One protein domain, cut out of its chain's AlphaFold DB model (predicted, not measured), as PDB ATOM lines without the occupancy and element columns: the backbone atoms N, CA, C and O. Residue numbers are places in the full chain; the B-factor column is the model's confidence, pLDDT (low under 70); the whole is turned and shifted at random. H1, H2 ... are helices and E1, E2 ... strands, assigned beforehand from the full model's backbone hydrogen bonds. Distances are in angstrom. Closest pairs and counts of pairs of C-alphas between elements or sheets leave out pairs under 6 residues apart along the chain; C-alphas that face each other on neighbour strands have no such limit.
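AT A GLANCE: This is residues 3 to 133 of the 146 residues of the protein "DUF2272 domain-containing protein" of Roseomonas cervicalis ATCC 49957 (UniProt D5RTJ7). A strongly twisted sheet of six strands has two helices, H1 and H2, packed on one face, H1 across E1, E6 and the first part of E3 and H2 standing over E6; E3, E4 and E5 fold back and forth as two hairpins, and E4 and E5 reach beyond the part of the sheet that the helices cover. E2 and E6 are in the middle of the whole. The printed part has 131 residues, with two named helices and six named strands in the order H1 E1 E2 H2 E3 E4 E5 E6; the sheet's order is E1 E6 E2 E3 E4 E5, antiparallel throughout. The class is mixed, helices and strands, with under half of the residues in named elements. The whole is compact, with a radius of gyration of the C-alphas of 14.1 A and spans of 35 by 31 by 30 A.

IN THESE COORDINATES: The strands are E1, residues 38 to 41, 9.4 A long; E6, residues 125 to 132, 20.7 A; E2, residues 53 to 57, 13.3 A; E3, residues 79 to 88, 24.8 A; E4, residues 91 to 98, 19.8 A; and E5, residues 102 to 109, 21.9 A. H1, residues 18 to 31, is 20.2 A long and begins with C-alpha 18 at (136.437, 170.345, 27.614). H2, residues 66 to 71, is 8.9 A long. E6 ends with C-alpha 132 at (142.946, 170.592, 12.367).

HOW THE PARTS SIT: In the sheet E1 and E5 are the edge strands. Within hydrogen-bond range are N 39 and O 131 of the neighbours E1 and E6 at 3.0 A, N 55 and O 128 of the neighbours E2 and E6 at 2.9 A, and N 54 and O 82 of the neighbours E2 and E3 at 2.9 A. E3 bends by 75 degrees at residue 85; its pairing is staggered, with E2 over residues 79 to 83 and with E4 over 83 to 88. E3, E4 and E5 form a meander, each strand the antiparallel neighbour of the one before; N 85 and O 93 are 2.8 A apart, N 94 and O 106 3.0 A. H1 and H2 with the sheet make two layers, helices on one face of a sheet. H1 runs across the strands at a height over the sheet of 8.3 A, its closest C-alphas to E1 being Ala 29 and Leu 39, 5.6 A. H2 stands up from the sheet over E6, with Trp 66 and Ala 128 closest, their C-alphas 5.2 A apart. H1, with residues 23 to 26 alone, and H2 only just touch, with 3 pairs of C-alphas within 8 A, the closest Leu 26 and Ala 70 at 6.7 A. In both helices every O i to N i+4 pair is within hydrogen-bond range.

THE WHOLE: The two C-alphas farthest apart, those of Gly 4 and Ala 112, are 40.1 A apart. The printed part has no cut. The links E1 to E2 and E5 to E6 are long. pLDDT is under 70 in residues 3 to 17 and 97 to 102.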
ATOM      1  N   ARG A   3     127.905 179.242  18.143       47.75
ATOM      2  CA  ARG A   3     126.566 179.168  17.514       47.75
ATOM      3  C   ARG A   3     126.148 180.481  16.833       47.75
ATOM      4  O   ARG A   3     125.429 180.460  15.846       47.75
ATOM      5  N   GLY A   4     126.588 181.622  17.369       43.84
ATOM      6  CA  GLY A   4     126.343 182.936  16.765       43.84
ATOM      7  C   GLY A   4     127.233 183.220  15.551       43.84
ATOM      8  O   GLY A   4     126.935 184.134  14.797       43.84
ATOM      9  N   ALA A   5     128.291 182.425  15.355       54.44
ATOM     10  CA  ALA A   5     129.208 182.495  14.220       54.44
ATOM     11  C   ALA A   5     128.876 181.468  13.116       54.44
ATOM     12  O   ALA A   5     129.666 181.290  12.197       54.44
ATOM     13  N   GLY A   6     127.729 180.780  13.204       55.50
ATOM     14  CA  GLY A   6     127.279 179.818  12.191       55.50
ATOM     15  C   GLY A   6     127.877 178.412  12.300       55.50
ATOM     16  O   GLY A   6     127.590 177.589  11.440       55.50
ATOM     17  N   VAL A   7     128.653 178.119  13.352       57.19
ATOM     18  CA  VAL A   7     129.221 176.782  13.598       57.19
ATOM     19  C   VAL A   7     128.144 175.861  14.178       57.19
ATOM     20  O   VAL A   7     127.534 176.171  15.211       57.19
ATOM     21  N   ASP A   8     127.900 174.739  13.508       69.38
ATOM     22  CA  ASP A   8     126.904 173.740  13.879       69.38
ATOM     23  C   ASP A   8     127.303 172.971  15.150       69.38
ATOM     24  O   ASP A   8     128.476 172.809  15.483       69.38
ATOM     25  N   ARG A   9     126.313 172.430  15.872       57.22
ATOM     26  CA  ARG A   9     126.578 171.610  17.068       57.22
ATOM     27  C   ARG A   9     127.338 170.322  16.756       57.22
ATOM     28  O   ARG A   9     127.984 169.802  17.662       57.22
ATOM     29  N   ARG A  10     127.255 169.807  15.525       59.41
ATOM     30  CA  ARG A  10     128.083 168.675  15.088       59.41
ATOM     31  C   ARG A  10     129.536 169.097  14.879       59.41
ATOM     32  O   ARG A  10     130.425 168.313  15.171       59.41
ATOM     33  N   GLU A  11     129.770 170.332  14.435       59.75
ATOM     34  CA  GLU A  11     131.114 170.895  14.252       59.75
ATOM     35  C   GLU A  11     131.757 171.284  15.593       59.75
ATOM     36  O   GLU A  11     132.965 171.137  15.766       59.75
ATOM     37  N   PHE A  12     130.955 171.753  16.561       54.91
ATOM     38  CA  PHE A  12     131.416 172.028  17.922       54.91
ATOM     39  C   PHE A  12     130.313 171.811  18.979       54.91
ATOM     40  O   PHE A  12     129.472 172.695  19.208       54.91
ATOM     41  N   PRO A  13     130.306 170.660  19.681       55.88
ATOM     42  CA  PRO A  13     129.359 170.409  20.761       55.88
ATOM     43  C   PRO A  13     129.573 171.406  21.905       55.88
ATOM     44  O   PRO A  13     130.662 171.506  22.469       55.88
ATOM     45  N   ALA A  14     128.525 172.141  22.283       44.88
ATOM     46  CA  ALA A  14     128.600 173.046  23.424       44.88
ATOM     47  C   ALA A  14     128.752 172.234  24.717       44.88
ATOM     48  O   ALA A  14     127.827 171.540  25.134       44.88
ATOM     49  N   SER A  15     129.909 172.349  25.362       52.75
ATOM     50  CA  SER A  15     130.171 171.743  26.659       52.75
ATOM     51  C   SER A  15     130.972 172.702  27.528       52.75
ATOM     52  O   SER A  15     132.031 173.171  27.118       52.75
ATOM     53  N   ALA A  16     130.497 172.958  28.750       49.41
ATOM     54  CA  ALA A  16     131.270 173.682  29.760       49.41
ATOM     55  C   ALA A  16     132.530 172.902  30.196       49.41
ATOM     56  O   ALA A  16     133.482 173.486  30.709       49.41
ATOM     57  N   ALA A  17     132.556 171.585  29.968       61.62
ATOM     58  CA  ALA A  17     133.686 170.714  30.259       61.62
ATOM     59  C   ALA A  17     134.397 170.314  28.963       61.62
ATOM     60  O   ALA A  17     133.808 169.648  28.106       61.62
ATOM     61  N   HIS A  18     135.681 170.652  28.831       72.81
ATOM     62  CA  HIS A  18     136.437 170.345  27.614       72.81
ATOM     63  C   HIS A  18     136.430 168.838  27.286       72.81
ATOM     64  O   HIS A  18     136.465 168.450  26.125       72.81
ATOM     65  N   ALA A  19     136.264 167.984  28.301       80.00
ATOM     66  CA  ALA A  19     136.131 166.543  28.144       80.00
ATOM     67  C   ALA A  19     135.018 166.098  27.171       80.00
ATOM     68  O   ALA A  19     135.238 165.131  26.446       80.00
ATOM     69  N   PHE A  20     133.855 166.763  27.116       84.38
ATOM     70  CA  PHE A  20     132.737 166.278  26.288       84.38
ATOM     71  C   PHE A  20     132.815 166.714  24.822       84.38
ATOM     72  O   PHE A  20     132.371 165.963  23.956       84.38
ATOM     73  N   TYR A  21     133.399 167.876  24.497       86.00
ATOM     74  CA  TYR A  21     133.650 168.160  23.079       86.00
ATOM     75  C   TYR A  21     134.779 167.266  22.559       86.00
ATOM     76  O   TYR A  21     134.702 166.817  21.424       86.00
ATOM     77  N   ILE A  22     135.777 166.940  23.394       92.94
ATOM     78  CA  ILE A  22     136.823 165.964  23.061       92.94
ATOM     79  C   ILE A  22     136.195 164.609  22.706       92.94
ATOM     80  O   ILE A  22     136.583 164.019  21.704       92.94
ATOM     81  N   ASP A  23     135.185 164.149  23.453       94.69
ATOM     82  CA  ASP A  23     134.422 162.943  23.089       94.69
ATOM     83  C   ASP A  23     133.753 163.067  21.723       94.69
ATOM     84  O   ASP A  23     133.807 162.129  20.933       94.69
ATOM     85  N   GLY A  24     133.155 164.225  21.430       92.12
ATOM     86  CA  GLY A  24     132.573 164.516  20.121       92.12
ATOM     87  C   GLY A  24     133.601 164.433  18.993       92.12
ATOM     88  O   GLY A  24     133.356 163.743  18.009       92.12
ATOM     89  N   LEU A  25     134.773 165.056  19.161       94.56
ATOM     90  CA  LEU A  25     135.864 165.004  18.179       94.56
ATOM     91  C   LEU A  25     136.366 163.572  17.964       94.56
ATOM     92  O   LEU A  25     136.590 163.153  16.832       94.56
ATOM     93  N   LEU A  26     136.522 162.801  19.043       96.75
ATOM     94  CA  LEU A  26     136.947 161.401  18.971       96.75
ATOM     95  C   LEU A  26     135.897 160.512  18.298       96.75
ATOM     96  O   LEU A  26     136.253 159.635  17.509       96.75
ATOM     97  N   ALA A  27     134.616 160.722  18.602       95.94
ATOM     98  CA  ALA A  27     133.517 159.991  17.987       95.94
ATOM     99  C   ALA A  27     133.419 160.294  16.486       95.94
ATOM    100  O   ALA A  27     133.294 159.364  15.690       95.94
ATOM    101  N   ASP A  28     133.537 161.566  16.103       95.00
ATOM    102  CA  ASP A  28     133.492 162.002  14.707       95.00
ATOM    103  C   ASP A  28     134.688 161.465  13.909       95.00
ATOM    104  O   ASP A  28     134.500 160.817  12.883       95.00
ATOM    105  N   ALA A  29     135.910 161.589  14.441       96.31
ATOM    106  CA  ALA A  29     137.113 161.016  13.835       96.31
ATOM    107  C   ALA A  29     137.021 159.496  13.643       96.31
ATOM    108  O   ALA A  29     137.549 158.955  12.671       96.31
ATOM    109  N   ARG A  30     136.347 158.795  14.562       96.38
ATOM    110  CA  ARG A  30     136.139 157.350  14.463       96.38
ATOM    111  C   ARG A  30     135.072 156.975  13.436       96.38
ATOM    112  O   ARG A  30     135.225 155.955  12.772       96.38
ATOM    113  N   ALA A  31     133.994 157.748  13.340       96.38
ATOM    114  CA  ALA A  31     132.905 157.489  12.402       96.38
ATOM    115  C   ALA A  31     133.266 157.899  10.965       96.38
ATOM    116  O   ALA A  31     132.870 157.222  10.018       96.38
ATOM    117  N   PHE A  32     134.039 158.977  10.810       94.69
ATOM    118  CA  PHE A  32     134.323 159.624   9.531       94.69
ATOM    119  C   PHE A  32     135.813 159.982   9.385       94.69
ATOM    120  O   PHE A  32     136.162 161.155   9.237       94.69
ATOM    121  N   PRO A  33     136.736 159.003   9.399       93.38
ATOM    122  CA  PRO A  33     138.179 159.271   9.405       93.38
ATOM    123  C   PRO A  33     138.659 160.114   8.211       93.38
ATOM    124  O   PRO A  33     139.584 160.915   8.355       93.38
ATOM    125  N   ASP A  34     137.997 160.029   7.059       90.06
ATOM    126  CA  ASP A  34     138.383 160.776   5.855       90.06
ATOM    127  C   ASP A  34     137.847 162.215   5.824       90.06
ATOM    128  O   ASP A  34     138.407 163.063   5.131       90.06
ATOM    129  N   SER A  35     136.799 162.519   6.596       90.44
ATOM    130  CA  SER A  35     136.096 163.810   6.543       90.44
ATOM    131  C   SER A  35     135.896 164.499   7.893       90.44
ATOM    132  O   SER A  35     135.288 165.564   7.937       90.44
ATOM    133  N   ALA A  36     136.392 163.934   8.992       92.25
ATOM    134  CA  ALA A  36     136.331 164.578  10.299       92.25
ATOM    135  C   ALA A  36     137.184 165.866  10.322       92.25
ATOM    136  O   ALA A  36     138.358 165.831   9.938       92.25
ATOM    137  N   PRO A  37     136.670 167.007  10.802       92.25
ATOM    138  CA  PRO A  37     137.418 168.262  10.823       92.25
ATOM    139  C   PRO A  37     138.632 168.212  11.754       92.25
ATOM    140  O   PRO A  37     139.581 168.962  11.546       92.25
ATOM    141  N   PHE A  38     138.630 167.307  12.734       95.81
ATOM    142  CA  PHE A  38     139.743 167.090  13.644       95.81
ATOM    143  C   PHE A  38     140.113 165.612  13.716       95.81
ATOM    144  O   PHE A  38     139.235 164.766  13.874       95.81
ATOM    145  N   LEU A  39     141.409 165.296  13.645       96.88
ATOM    146  CA  LEU A  39     141.911 163.933  13.841       96.88
ATOM    147  C   LEU A  39     142.792 163.835  15.086       96.88
ATOM    148  O   LEU A  39     143.729 164.620  15.219       96.88
ATOM    149  N   PRO A  40     142.564 162.855  15.978       97.56
ATOM    150  CA  PRO A  40     143.470 162.624  17.087       97.56
ATOM    151  C   PRO A  40     144.810 162.084  16.568       97.56
ATOM    152  O   PRO A  40     144.869 161.111  15.814       97.56
ATOM    153  N   ARG A  41     145.898 162.712  17.002       96.94
ATOM    154  CA  ARG A  41     147.276 162.339  16.694       96.94
ATOM    155  C   ARG A  41     148.008 161.906  17.953       96.94
ATOM    156  O   ARG A  41     147.732 162.390  19.054       96.94
ATOM    157  N   ASP A  42     148.939 160.976  17.774       91.19
ATOM    158  CA  ASP A  42     149.846 160.577  18.840       91.19
ATOM    159  C   ASP A  42     150.911 161.656  19.044       91.19
ATOM    160  O   ASP A  42     151.568 162.092  18.100       91.19
ATOM    161  N   MET A  43     151.070 162.098  20.285       89.44
ATOM    162  CA  MET A  43     151.976 163.187  20.629       89.44
ATOM    163  C   MET A  43     153.447 162.840  20.448       89.44
ATOM    164  O   MET A  43     154.256 163.730  20.184       89.44
ATOM    165  N   ALA A  44     153.796 161.560  20.588       90.12
ATOM    166  CA  ALA A  44     155.160 161.101  20.371       90.12
ATOM    167  C   ALA A  44     155.529 161.086  18.875       90.12
ATOM    168  O   ALA A  44     156.709 161.144  18.521       90.12
ATOM    169  N   GLU A  45     154.532 161.037  17.991       92.31
ATOM    170  CA  GLU A  45     154.719 160.833  16.552       92.31
ATOM    171  C   GLU A  45     154.402 162.083  15.721       92.31
ATOM    172  O   GLU A  45     154.907 162.219  14.608       92.31
ATOM    173  N   TYR A  46     153.610 163.017  16.254       96.19
ATOM    174  CA  TYR A  46     153.095 164.167  15.515       96.19
ATOM    175  C   TYR A  46     153.538 165.504  16.118       96.19
ATOM    176  O   TYR A  46     153.307 165.788  17.295       96.19
ATOM    177  N   ALA A  47     154.154 166.346  15.285       96.75
ATOM    178  CA  ALA A  47     154.472 167.728  15.626       96.75
ATOM    179  C   ALA A  47     153.245 168.616  15.347       96.75
ATOM    180  O   ALA A  47     152.812 168.670  14.193       96.75
ATOM    181  N   PRO A  48     152.682 169.306  16.360       97.00
ATOM    182  CA  PRO A  48     151.526 170.172  16.155       97.00
ATOM    183  C   PRO A  48     151.801 171.286  15.144       97.00
ATOM    184  O   PRO A  48     152.894 171.848  15.104       97.00
ATOM    185  N   GLN A  49     150.789 171.641  14.362       96.69
ATOM    186  CA  GLN A  49     150.812 172.733  13.396       96.69
ATOM    187  C   GLN A  49     149.900 173.884  13.837       96.69
ATOM    188  O   GLN A  49     148.967 173.668  14.615       96.69
ATOM    189  N   PRO A  50     150.116 175.115  13.334       96.50
ATOM    190  CA  PRO A  50     149.166 176.204  13.531       96.50
ATOM    191  C   PRO A  50     147.738 175.792  13.150       96.50
ATOM    192  O   PRO A  50     147.496 175.299  12.049       96.50
ATOM    193  N   GLY A  51     146.802 176.015  14.070       94.50
ATOM    194  CA  GLY A  51     145.401 175.623  13.957       94.50
ATOM    195  C   GLY A  51     145.037 174.337  14.701       94.50
ATOM    196  O   GLY A  51     143.851 174.156  14.973       94.50
ATOM    197  N   ASP A  52     146.003 173.485  15.053       97.38
ATOM    198  CA  ASP A  52     145.759 172.261  15.828       97.38
ATOM    199  C   ASP A  52     145.338 172.576  17.266       97.38
ATOM    200  O   ASP A  52     145.650 173.639  17.808       97.38
ATOM    201  N   LEU A  53     144.667 171.626  17.919       96.31
ATOM    202  CA  LEU A  53     144.358 171.715  19.347       96.31
ATOM    203  C   LEU A  53     145.306 170.820  20.142       96.31
ATOM    204  O   LEU A  53     145.418 169.628  19.861       96.31
ATOM    205  N   VAL A  54     145.942 171.368  21.172       96.19
ATOM    206  CA  VAL A  54     146.770 170.611  22.121       96.19
ATOM    207  C   VAL A  54     146.007 170.457  23.426       96.19
ATOM    208  O   VAL A  54     145.593 171.447  24.022       96.19
ATOM    209  N   CYS A  55     145.779 169.222  23.864       94.69
ATOM    210  CA  CYS A  55     144.878 168.919  24.969       94.69
ATOM    211  C   CYS A  55     145.612 168.310  26.159       94.69
ATOM    212  O   CYS A  55     146.389 167.360  26.018       94.69
ATOM    213  N   ALA A  56     145.311 168.826  27.349       93.56
ATOM    214  CA  ALA A  56     145.869 168.341  28.599       93.56
ATOM    215  C   ALA A  56     144.809 168.022  29.655       93.56
ATOM    216  O   ALA A  56     143.824 168.741  29.855       93.56
ATOM    217  N   ASP A  57     145.093 166.950  30.376       93.75
ATOM    218  CA  ASP A  57     144.350 166.422  31.500       93.75
ATOM    219  C   ASP A  57     144.907 166.990  32.809       93.75
ATOM    220  O   ASP A  57     146.109 166.942  33.077       93.75
ATOM    221  N   ARG A  58     144.023 167.577  33.617       91.00
ATOM    222  CA  ARG A  58     144.337 168.224  34.899       91.00
ATOM    223  C   ARG A  58     143.986 167.332  36.094       91.00
ATOM    224  O   ARG A  58     144.008 167.796  37.231       91.00
ATOM    225  N   SER A  59     143.603 166.082  35.852       89.81
ATOM    226  CA  SER A  59     143.223 165.143  36.907       89.81
ATOM    227  C   SER A  59     144.435 164.685  37.710       89.81
ATOM    228  O   SER A  59     145.537 164.582  37.180       89.81
ATOM    229  N   SER A  60     144.217 164.312  38.973       87.81
ATOM    230  CA  SER A  60     145.264 163.723  39.826       87.81
ATOM    231  C   SER A  60     145.828 162.412  39.268       87.81
ATOM    232  O   SER A  60     146.972 162.059  39.538       87.81
ATOM    233  N   ARG A  61     145.023 161.693  38.478       92.38
ATOM    234  CA  ARG A  61     145.415 160.513  37.702       92.38
ATOM    235  C   ARG A  61     145.215 160.823  36.217       92.38
ATOM    236  O   ARG A  61     144.112 160.593  35.710       92.38
ATOM    237  N   PRO A  62     146.212 161.412  35.540       93.19
ATOM    238  CA  PRO A  62     146.063 161.810  34.152       93.19
ATOM    239  C   PRO A  62     146.000 160.597  33.220       93.19
ATOM    240  O   PRO A  62     146.582 159.548  33.500       93.19
ATOM    241  N   LEU A  63     145.287 160.744  32.109       94.81
ATOM    242  CA  LEU A  63     145.270 159.756  31.039       94.81
ATOM    243  C   LEU A  63     146.575 159.801  30.234       94.81
ATOM    244  O   LEU A  63     147.095 160.890  29.991       94.81
ATOM    245  N   PRO A  64     147.088 158.641  29.787       93.62
ATOM    246  CA  PRO A  64     148.325 158.583  29.014       93.62
ATOM    247  C   PRO A  64     148.147 159.057  27.567       93.62
ATOM    248  O   PRO A  64     149.091 159.563  26.975       93.62
ATOM    249  N   ASP A  65     146.958 158.869  26.986       95.88
ATOM    250  CA  ASP A  65     146.689 159.173  25.584       95.88
ATOM    251  C   ASP A  65     145.188 159.383  25.297       95.88
ATOM    252  O   ASP A  65     144.299 159.160  26.132       95.88
ATOM    253  N   TRP A  66     144.888 159.794  24.066       96.25
ATOM    254  CA  TRP A  66     143.526 159.986  23.576       96.25
ATOM    255  C   TRP A  66     142.728 158.676  23.478       96.25
ATOM    256  O   TRP A  66     141.498 158.695  23.545       96.25
ATOM    257  N   ARG A  67     143.388 157.517  23.353       96.94
ATOM    258  CA  ARG A  67     142.718 156.207  23.285       96.94
ATOM    259  C   ARG A  67     142.168 155.821  24.655       96.94
ATOM    260  O   ARG A  67     141.063 155.292  24.760       96.94
ATOM    261  N   ALA A  68     142.902 156.134  25.720       96.56
ATOM    262  CA  ALA A  68     142.430 156.048  27.088       96.56
ATOM    263  C   ALA A  68     141.241 156.986  27.307       96.56
ATOM    264  O   ALA A  68     140.244 156.549  27.876       96.56
ATOM    265  N   ARG A  69     141.283 158.207  26.750       95.19
ATOM    266  CA  ARG A  69     140.125 159.114  26.772       95.19
ATOM    267  C   ARG A  69     138.900 158.500  26.097       95.19
ATOM    268  O   ARG A  69     137.820 158.567  26.678       95.19
ATOM    269  N   ALA A  70     139.070 157.877  24.931       95.75
ATOM    270  CA  ALA A  70     137.982 157.250  24.179       95.75
ATOM    271  C   ALA A  70     137.300 156.095  24.942       95.75
ATOM    272  O   ALA A  70     136.103 155.872  24.772       95.75
ATOM    273  N   ARG A  71     138.031 155.377  25.808       96.75
ATOM    274  CA  ARG A  71     137.467 154.324  26.678       96.75
ATOM    275  C   ARG A  71     136.620 154.873  27.829       96.75
ATOM    276  O   ARG A  71     135.780 154.153  28.355       96.75
ATOM    277  N   GLU A  72     136.824 156.134  28.199       95.00
ATOM    278  CA  GLU A  72     136.084 156.834  29.256       95.00
ATOM    279  C   GLU A  72     135.057 157.825  28.676       95.00
ATOM    280  O   GLU A  72     134.681 158.799  29.332       95.00
ATOM    281  N   ALA A  73     134.621 157.632  27.425       92.62
ATOM    282  CA  ALA A  73     133.649 158.514  26.778       92.62
ATOM    283  C   ALA A  73     132.387 158.694  27.645       92.62
ATOM    284  O   ALA A  73     131.859 157.735  28.209       92.62
ATOM    285  N   GLY A  74     131.924 159.938  27.782       89.69
ATOM    286  CA  GLY A  74     130.807 160.310  28.653       89.69
ATOM    287  C   GLY A  74     131.166 160.508  30.132       89.69
ATOM    288  O   GLY A  74     130.339 161.024  30.883       89.69
ATOM    289  N   GLN A  75     132.384 160.172  30.567       91.75
ATOM    290  CA  GLN A  75     132.851 160.458  31.927       91.75
ATOM    291  C   GLN A  75     133.462 161.860  32.016       91.75
ATOM    292  O   GLN A  75     134.270 162.266  31.178       91.75
ATOM    293  N   PHE A  76     133.095 162.608  33.059       88.44
ATOM    294  CA  PHE A  76     133.674 163.924  33.308       88.44
ATOM    295  C   PHE A  76     135.140 163.810  33.736       88.44
ATOM    296  O   PHE A  76     135.472 163.051  34.647       88.44
ATOM    297  N   ARG A  77     136.000 164.643  33.139       89.75
ATOM    298  CA  ARG A  77     137.392 164.844  33.556       89.75
ATOM    299  C   ARG A  77     137.773 166.323  33.435       89.75
ATOM    300  O   ARG A  77     137.403 166.956  32.442       89.75
ATOM    301  N   PRO A  78     138.520 166.898  34.393       87.88
ATOM    302  CA  PRO A  78     139.051 168.249  34.258       87.88
ATOM    303  C   PRO A  78     140.110 168.274  33.150       87.88
ATOM    304  O   PRO A  78     141.249 167.859  33.334       87.88
ATOM    305  N   MET A  79     139.723 168.757  31.975       89.06
ATOM    306  CA  MET A  79     140.569 168.842  30.785       89.06
ATOM    307  C   MET A  79     140.546 170.261  30.231       89.06
ATOM    308  O   MET A  79     139.650 171.046  30.542       89.06
ATOM    309  N   HIS A  80     141.529 170.578  29.401       89.38
ATOM    310  CA  HIS A  80     141.541 171.785  28.582       89.38
ATOM    311  C   HIS A  80     142.259 171.509  27.270       89.38
ATOM    312  O   HIS A  80     143.062 170.575  27.205       89.38
ATOM    313  N   CYS A  81     141.997 172.336  26.264       91.81
ATOM    314  CA  CYS A  81     142.831 172.395  25.078       91.81
ATOM    315  C   CYS A  81     143.091 173.846  24.694       91.81
ATOM    316  O   CYS A  81     142.219 174.696  24.867       91.81
ATOM    317  N   ASP A  82     144.262 174.077  24.119       92.69
ATOM    318  CA  ASP A  82     144.684 175.367  23.589       92.69
ATOM    319  C   ASP A  82     144.862 175.243  22.066       92.69
ATOM    320  O   ASP A  82     145.212 174.168  21.569       92.69
ATOM    321  N   ILE A  83     144.628 176.324  21.317       94.75
ATOM    322  CA  ILE A  83     144.865 176.355  19.867       94.75
ATOM    323  C   ILE A  83     146.317 176.716  19.581       94.75
ATOM    324  O   ILE A  83     146.804 177.756  20.019       94.75
ATOM    325  N   VAL A  84     147.017 175.876  18.831       97.00
ATOM    326  CA  VAL A  84     148.389 176.143  18.400       97.00
ATOM    327  C   VAL A  84     148.384 177.303  17.413       97.00
ATOM    328  O   VAL A  84     147.654 177.290  16.423       97.00
ATOM    329  N   VAL A  85     149.217 178.308  17.661       97.06
ATOM    330  CA  VAL A  85     149.382 179.474  16.777       97.06
ATOM    331  C   VAL A  85     150.738 179.479  16.076       97.06
ATOM    332  O   VAL A  85     150.863 180.046  14.995       97.06
ATOM    333  N   ALA A  86     151.742 178.812  16.651       95.94
ATOM    334  CA  ALA A  86     153.031 178.573  16.016       95.94
ATOM    335  C   ALA A  86     153.707 177.331  16.608       95.94
ATOM    336  O   ALA A  86     153.586 177.055  17.799       95.94
ATOM    337  N   ALA A  87     154.467 176.610  15.789       94.50
ATOM    338  CA  ALA A  87     155.304 175.500  16.230       94.50
ATOM    339  C   ALA A  87     156.634 175.537  15.477       94.50
ATOM    340  O   ALA A  87     156.670 175.731  14.263       94.50
ATOM    341  N   ARG A  88     157.735 175.402  16.215       93.56
ATOM    342  CA  ARG A  88     159.106 175.372  15.693       93.56
ATOM    343  C   ARG A  88     159.971 174.485  16.596       93.56
ATOM    344  O   ARG A  88     159.561 174.208  17.725       93.56
ATOM    345  N   PRO A  89     161.162 174.045  16.152       96.50
ATOM    346  CA  PRO A  89     162.072 173.297  17.016       96.50
ATOM    347  C   PRO A  89     162.267 174.001  18.365       96.50
ATOM    348  O   PRO A  89     162.512 175.210  18.413       96.50
ATOM    349  N   GLY A  90     162.111 173.262  19.464       97.25
ATOM    350  CA  GLY A  90     162.261 173.793  20.820       97.25
ATOM    351  C   GLY A  90     161.009 174.425  21.443       97.25
ATOM    352  O   GLY A  90     160.937 174.494  22.672       97.25
ATOM    353  N   VAL A  91     160.014 174.874  20.660       97.50
ATOM    354  CA  VAL A  91     158.836 175.563  21.221       97.50
ATOM    355  C   VAL A  91     157.552 175.434  20.394       97.50
ATOM    356  O   VAL A  91     157.530 175.647  19.181       97.50
ATOM    357  N   VAL A  92     156.448 175.190  21.101       97.88
ATOM    358  CA  VAL A  92     155.073 175.336  20.606       97.88
ATOM    359  C   VAL A  92     154.409 176.504  21.332       97.88
ATOM    360  O   VAL A  92     154.433 176.585  22.559       97.88
ATOM    361  N   GLU A  93     153.818 177.420  20.575       97.50
ATOM    362  CA  GLU A  93     153.011 178.533  21.068       97.50
ATOM    363  C   GLU A  93     151.534 178.210  20.864       97.50
ATOM    364  O   GLU A  93     151.112 177.898  19.749       97.50
ATOM    365  N   ALA A  94     150.744 178.312  21.930       95.69
ATOM    366  CA  ALA A  94     149.310 178.075  21.872       95.69
ATOM    367  C   ALA A  94     148.532 179.138  22.645       95.69
ATOM    368  O   ALA A  94     149.031 179.722  23.607       95.69
ATOM    369  N   VAL A  95     147.305 179.390  22.207       92.56
ATOM    370  CA  VAL A  95     146.377 180.333  22.820       92.56
ATOM    371  C   VAL A  95     145.229 179.563  23.459       92.56
ATOM    372  O   VAL A  95     144.554 178.768  22.812       92.56
ATOM    373  N   GLY A  96     144.999 179.803  24.741       84.19
ATOM    374  CA  GLY A  96     143.946 179.148  25.511       84.19
ATOM    375  C   GLY A  96     143.115 180.150  26.293       84.19
ATOM    376  O   GLY A  96     143.609 181.215  26.687       84.19
ATOM    377  N   GLY A  97     141.853 179.799  26.541       69.00
ATOM    378  CA  GLY A  97     141.036 180.464  27.550       69.00
ATOM    379  C   GLY A  97     141.380 179.883  28.915       69.00
ATOM    380  O   GLY A  97     141.095 178.712  29.171       69.00
ATOM    381  N   ASN A  98     142.020 180.667  29.783       64.69
ATOM    382  CA  ASN A  98     142.324 180.216  31.139       64.69
ATOM    383  C   ASN A  98     141.305 180.746  32.160       64.69
ATOM    384  O   ASN A  98     140.505 181.639  31.887       64.69
ATOM    385  N   ILE A  99     141.362 180.159  33.358       48.06
ATOM    386  CA  ILE A  99     140.664 180.580  34.574       48.06
ATOM    387  C   ILE A  99     140.978 182.068  34.831       48.06
ATOM    388  O   ILE A  99     142.155 182.427  34.844       48.06
ATOM    389  N   ALA A 100     139.932 182.880  35.052       45.16
ATOM    390  CA  ALA A 100     139.904 184.355  35.160       45.16
ATOM    391  C   ALA A 100     139.564 185.151  33.875       45.16
ATOM    392  O   ALA A 100     139.939 186.315  33.769       45.16
ATOM    393  N   ASP A 101     138.837 184.554  32.922       57.06
ATOM    394  CA  ASP A 101     138.278 185.241  31.738       57.06
ATOM    395  C   ASP A 101     139.323 185.911  30.823       57.06
ATOM    396  O   ASP A 101     139.033 186.874  30.111       57.06
ATOM    397  N   ALA A 102     140.549 185.378  30.804       63.50
ATOM    398  CA  ALA A 102     141.641 185.883  29.980       63.50
ATOM    399  C   ALA A 102     142.041 184.889  28.881       63.50
ATOM    400  O   ALA A 102     142.169 183.681  29.103       63.50
ATOM    401  N   VAL A 103     142.303 185.434  27.693       79.19
ATOM    402  CA  VAL A 103     142.940 184.726  26.579       79.19
ATOM    403  C   VAL A 103     144.447 184.901  26.720       79.19
ATOM    404  O   VAL A 103     144.941 186.027  26.744       79.19
ATOM    405  N   THR A 104     145.182 183.796  26.836       83.19
ATOM    406  CA  THR A 104     146.629 183.833  27.099       83.19
ATOM    407  C   THR A 104     147.407 183.075  26.036       83.19
ATOM    408  O   THR A 104     147.024 181.972  25.655       83.19
ATOM    409  N   LEU A 105     148.513 183.669  25.575       91.94
ATOM    410  CA  LEU A 105     149.536 182.974  24.800       91.94
ATOM    411  C   LEU A 105     150.458 182.231  25.773       91.94
ATOM    412  O   LEU A 105     151.135 182.856  26.590       91.94
ATOM    413  N   SER A 106     150.516 180.911  25.653       92.06
ATOM    414  CA  SER A 106     151.435 180.047  26.389       92.06
ATOM    415  C   SER A 106     152.521 179.505  25.466       92.06
ATOM    416  O   SER A 106     152.279 179.210  24.296       92.06
ATOM    417  N   ARG A 107     153.734 179.360  26.006       96.00
ATOM    418  CA  ARG A 107     154.882 178.737  25.337       96.00
ATOM    419  C   ARG A 107     155.205 177.418  26.018       96.00
ATOM    420  O   ARG A 107     155.466 177.392  27.219       96.00
ATOM    421  N   PHE A 108     155.213 176.343  25.247       96.19
ATOM    422  CA  PHE A 108     155.497 174.993  25.714       96.19
ATOM    423  C   PHE A 108     156.778 174.471  25.077       96.19
ATOM    424  O   PHE A 108     157.045 174.732  23.906       96.19
ATOM    425  N   ALA A 109     157.570 173.733  25.853       97.50
ATOM    426  CA  ALA A 109     158.799 173.130  25.361       97.50
ATOM    427  C   ALA A 109     158.490 172.057  24.305       97.50
ATOM    428  O   ALA A 109     157.551 171.271  24.462       97.50
ATOM    429  N   ALA A 110     159.296 172.027  23.249       97.81
ATOM    430  CA  ALA A 110     159.194 171.054  22.172       97.81
ATOM    431  C   ALA A 110     160.558 170.428  21.870       97.81
ATOM    432  O   ALA A 110     161.597 170.997  22.203       97.81
ATOM    433  N   ASP A 111     160.565 169.259  21.241       96.94
ATOM    434  CA  ASP A 111     161.793 168.633  20.766       96.94
ATOM    435  C   ASP A 111     162.305 169.283  19.462       96.94
ATOM    436  O   ASP A 111     161.755 170.268  18.955       96.94
ATOM    437  N   ALA A 112     163.389 168.735  18.908       96.81
ATOM    438  CA  ALA A 112     163.982 169.222  17.661       96.81
ATOM    439  C   ALA A 112     163.059 169.060  16.437       96.81
ATOM    440  O   ALA A 112     163.230 169.772  15.451       96.81
ATOM    441  N   ALA A 113     162.078 168.155  16.503       95.00
ATOM    442  CA  ALA A 113     161.064 167.965  15.473       95.00
ATOM    443  C   ALA A 113     159.818 168.844  15.704       95.00
ATOM    444  O   ALA A 113     158.892 168.803  14.899       95.00
ATOM    445  N   GLY A 114     159.777 169.642  16.778       95.00
ATOM    446  CA  GLY A 114     158.626 170.476  17.133       95.00
ATOM    447  C   GLY A 114     157.500 169.716  17.842       95.00
ATOM    448  O   GLY A 114     156.401 170.250  17.977       95.00
ATOM    449  N   ARG A 115     157.744 168.488  18.316       96.50
ATOM    450  CA  ARG A 115     156.770 167.724  19.111       96.50
ATOM    451  C   ARG A 115     156.782 168.199  20.554       96.50
ATOM    452  O   ARG A 115     157.847 168.445  21.117       96.50
ATOM    453  N   LEU A 116     155.602 168.314  21.160       96.31
ATOM    454  CA  LEU A 116     155.464 168.743  22.551       96.31
ATOM    455  C   LEU A 116     156.207 167.797  23.498       96.31
ATOM    456  O   LEU A 116     155.985 166.587  23.486       96.31
ATOM    457  N   LEU A 117     157.038 168.369  24.364       96.75
ATOM    458  CA  LEU A 117     157.677 167.626  25.440       96.75
ATOM    459  C   LEU A 117     156.711 167.426  26.620       96.75
ATOM    460  O   LEU A 117     155.794 168.236  26.822       96.75
ATOM    461  N   PRO A 118     156.926 166.380  27.442       94.38
ATOM    462  CA  PRO A 118     156.223 166.224  28.706       94.38
ATOM    463  C   PRO A 118     156.346 167.477  29.574       94.38
ATOM    464  O   PRO A 118     157.393 168.127  29.628       94.38
ATOM    465  N   ARG A 119     155.264 167.820  30.277       92.19
ATOM    466  CA  ARG A 119     155.258 168.962  31.196       92.19
ATOM    467  C   ARG A 119     155.900 168.587  32.537       92.19
ATOM    468  O   ARG A 119     155.919 167.406  32.887       92.19
ATOM    469  N   PRO A 120     156.409 169.574  33.301       92.38
ATOM    470  CA  PRO A 120     156.964 169.321  34.626       92.38
ATOM    471  C   PRO A 120     155.961 168.621  35.561       92.38
ATOM    472  O   PRO A 120     154.752 168.820  35.409       92.38
ATOM    473  N   PRO A 121     156.436 167.861  36.565       88.62
ATOM    474  CA  PRO A 121     155.571 167.268  37.581       88.62
ATOM    475  C   PRO A 121     154.631 168.299  38.222       88.62
ATOM    476  O   PRO A 121     155.038 169.419  38.528       88.62
ATOM    477  N   GLY A 122     153.366 167.923  38.419       86.44
ATOM    478  CA  GLY A 122     152.328 168.802  38.973       86.44
ATOM    479  C   GLY A 122     151.653 169.728  37.953       86.44
ATOM    480  O   GLY A 122     150.613 170.308  38.260       86.44
ATOM    481  N   ALA A 123     152.180 169.843  36.733       90.06
ATOM    482  CA  ALA A 123     151.472 170.495  35.640       90.06
ATOM    483  C   ALA A 123     150.447 169.541  34.989       90.06
ATOM    484  O   ALA A 123     150.596 168.318  35.072       90.06
ATOM    485  N   PRO A 124     149.423 170.074  34.296       91.12
ATOM    486  CA  PRO A 124     148.531 169.263  33.474       91.12
ATOM    487  C   PRO A 124     149.302 168.380  32.490       91.12
ATOM    488  O   PRO A 124     150.281 168.823  31.892       91.12
ATOM    489  N   THR A 125     148.847 167.148  32.302       95.06
ATOM    490  CA  THR A 125     149.515 166.165  31.440       95.06
ATOM    491  C   THR A 125     148.932 166.223  30.045       95.06
ATOM    492  O   THR A 125     147.716 166.139  29.880       95.06
ATOM    493  N   TRP A 126     149.781 166.367  29.034       95.56
ATOM    494  CA  TRP A 126     149.325 166.262  27.659       95.56
ATOM    495  C   TRP A 126     148.855 164.840  27.344       95.56
ATOM    496  O   TRP A 126     149.524 163.887  27.729       95.56
ATOM    497  N   PHE A 127     147.733 164.705  26.640       95.25
ATOM    498  CA  PHE A 127     147.197 163.387  26.270       95.25
ATOM    499  C   PHE A 127     146.723 163.300  24.814       95.25
ATOM    500  O   PHE A 127     146.515 162.200  24.303       95.25
ATOM    501  N   ALA A 128     146.511 164.431  24.137       95.56
ATOM    502  CA  ALA A 128     146.063 164.435  22.752       95.56
ATOM    503  C   ALA A 128     146.534 165.682  22.007       95.56
ATOM    504  O   ALA A 128     146.565 166.783  22.564       95.56
ATOM    505  N   VAL A 129     146.799 165.502  20.718       97.69
ATOM    506  CA  VAL A 129     146.791 166.577  19.726       97.69
ATOM    507  C   VAL A 129     145.658 166.272  18.759       97.69
ATOM    508  O   VAL A 129     145.550 165.142  18.288       97.69
ATOM    509  N   PHE A 130     144.810 167.249  18.472       97.69
ATOM    510  CA  PHE A 130     143.835 167.155  17.395       97.69
ATOM    511  C   PHE A 130     144.350 167.949  16.202       97.69
ATOM    512  O   PHE A 130     144.372 169.180  16.247       97.69
ATOM    513  N   GLU A 131     144.761 167.237  15.154       97.50
ATOM    514  CA  GLU A 131     145.100 167.837  13.867       97.50
ATOM    515  C   GLU A 131     143.863 168.527  13.304       97.50
ATOM    516  O   GLU A 131     142.825 167.888  13.123       97.50
ATOM    517  N   ASN A 132     143.990 169.809  12.993       95.31
ATOM    518  CA  ASN A 132     142.946 170.592  12.367       95.31
ATOM    519  C   ASN A 132     142.982 170.432  10.841       95.31
ATOM    520  O   ASN A 132     143.941 170.809  10.162       95.31
ATOM    521  N   ARG A 133     141.885 169.908  10.293       93.00
ATOM    522  CA  ARG A 133     141.650 169.755   8.854       93.00
ATOM    523  C   ARG A 133     140.596 170.721   8.312       93.00
ATOM    524  O   ARG A 133     140.247 170.633   7.134       93.00
TER     525      ARG A 133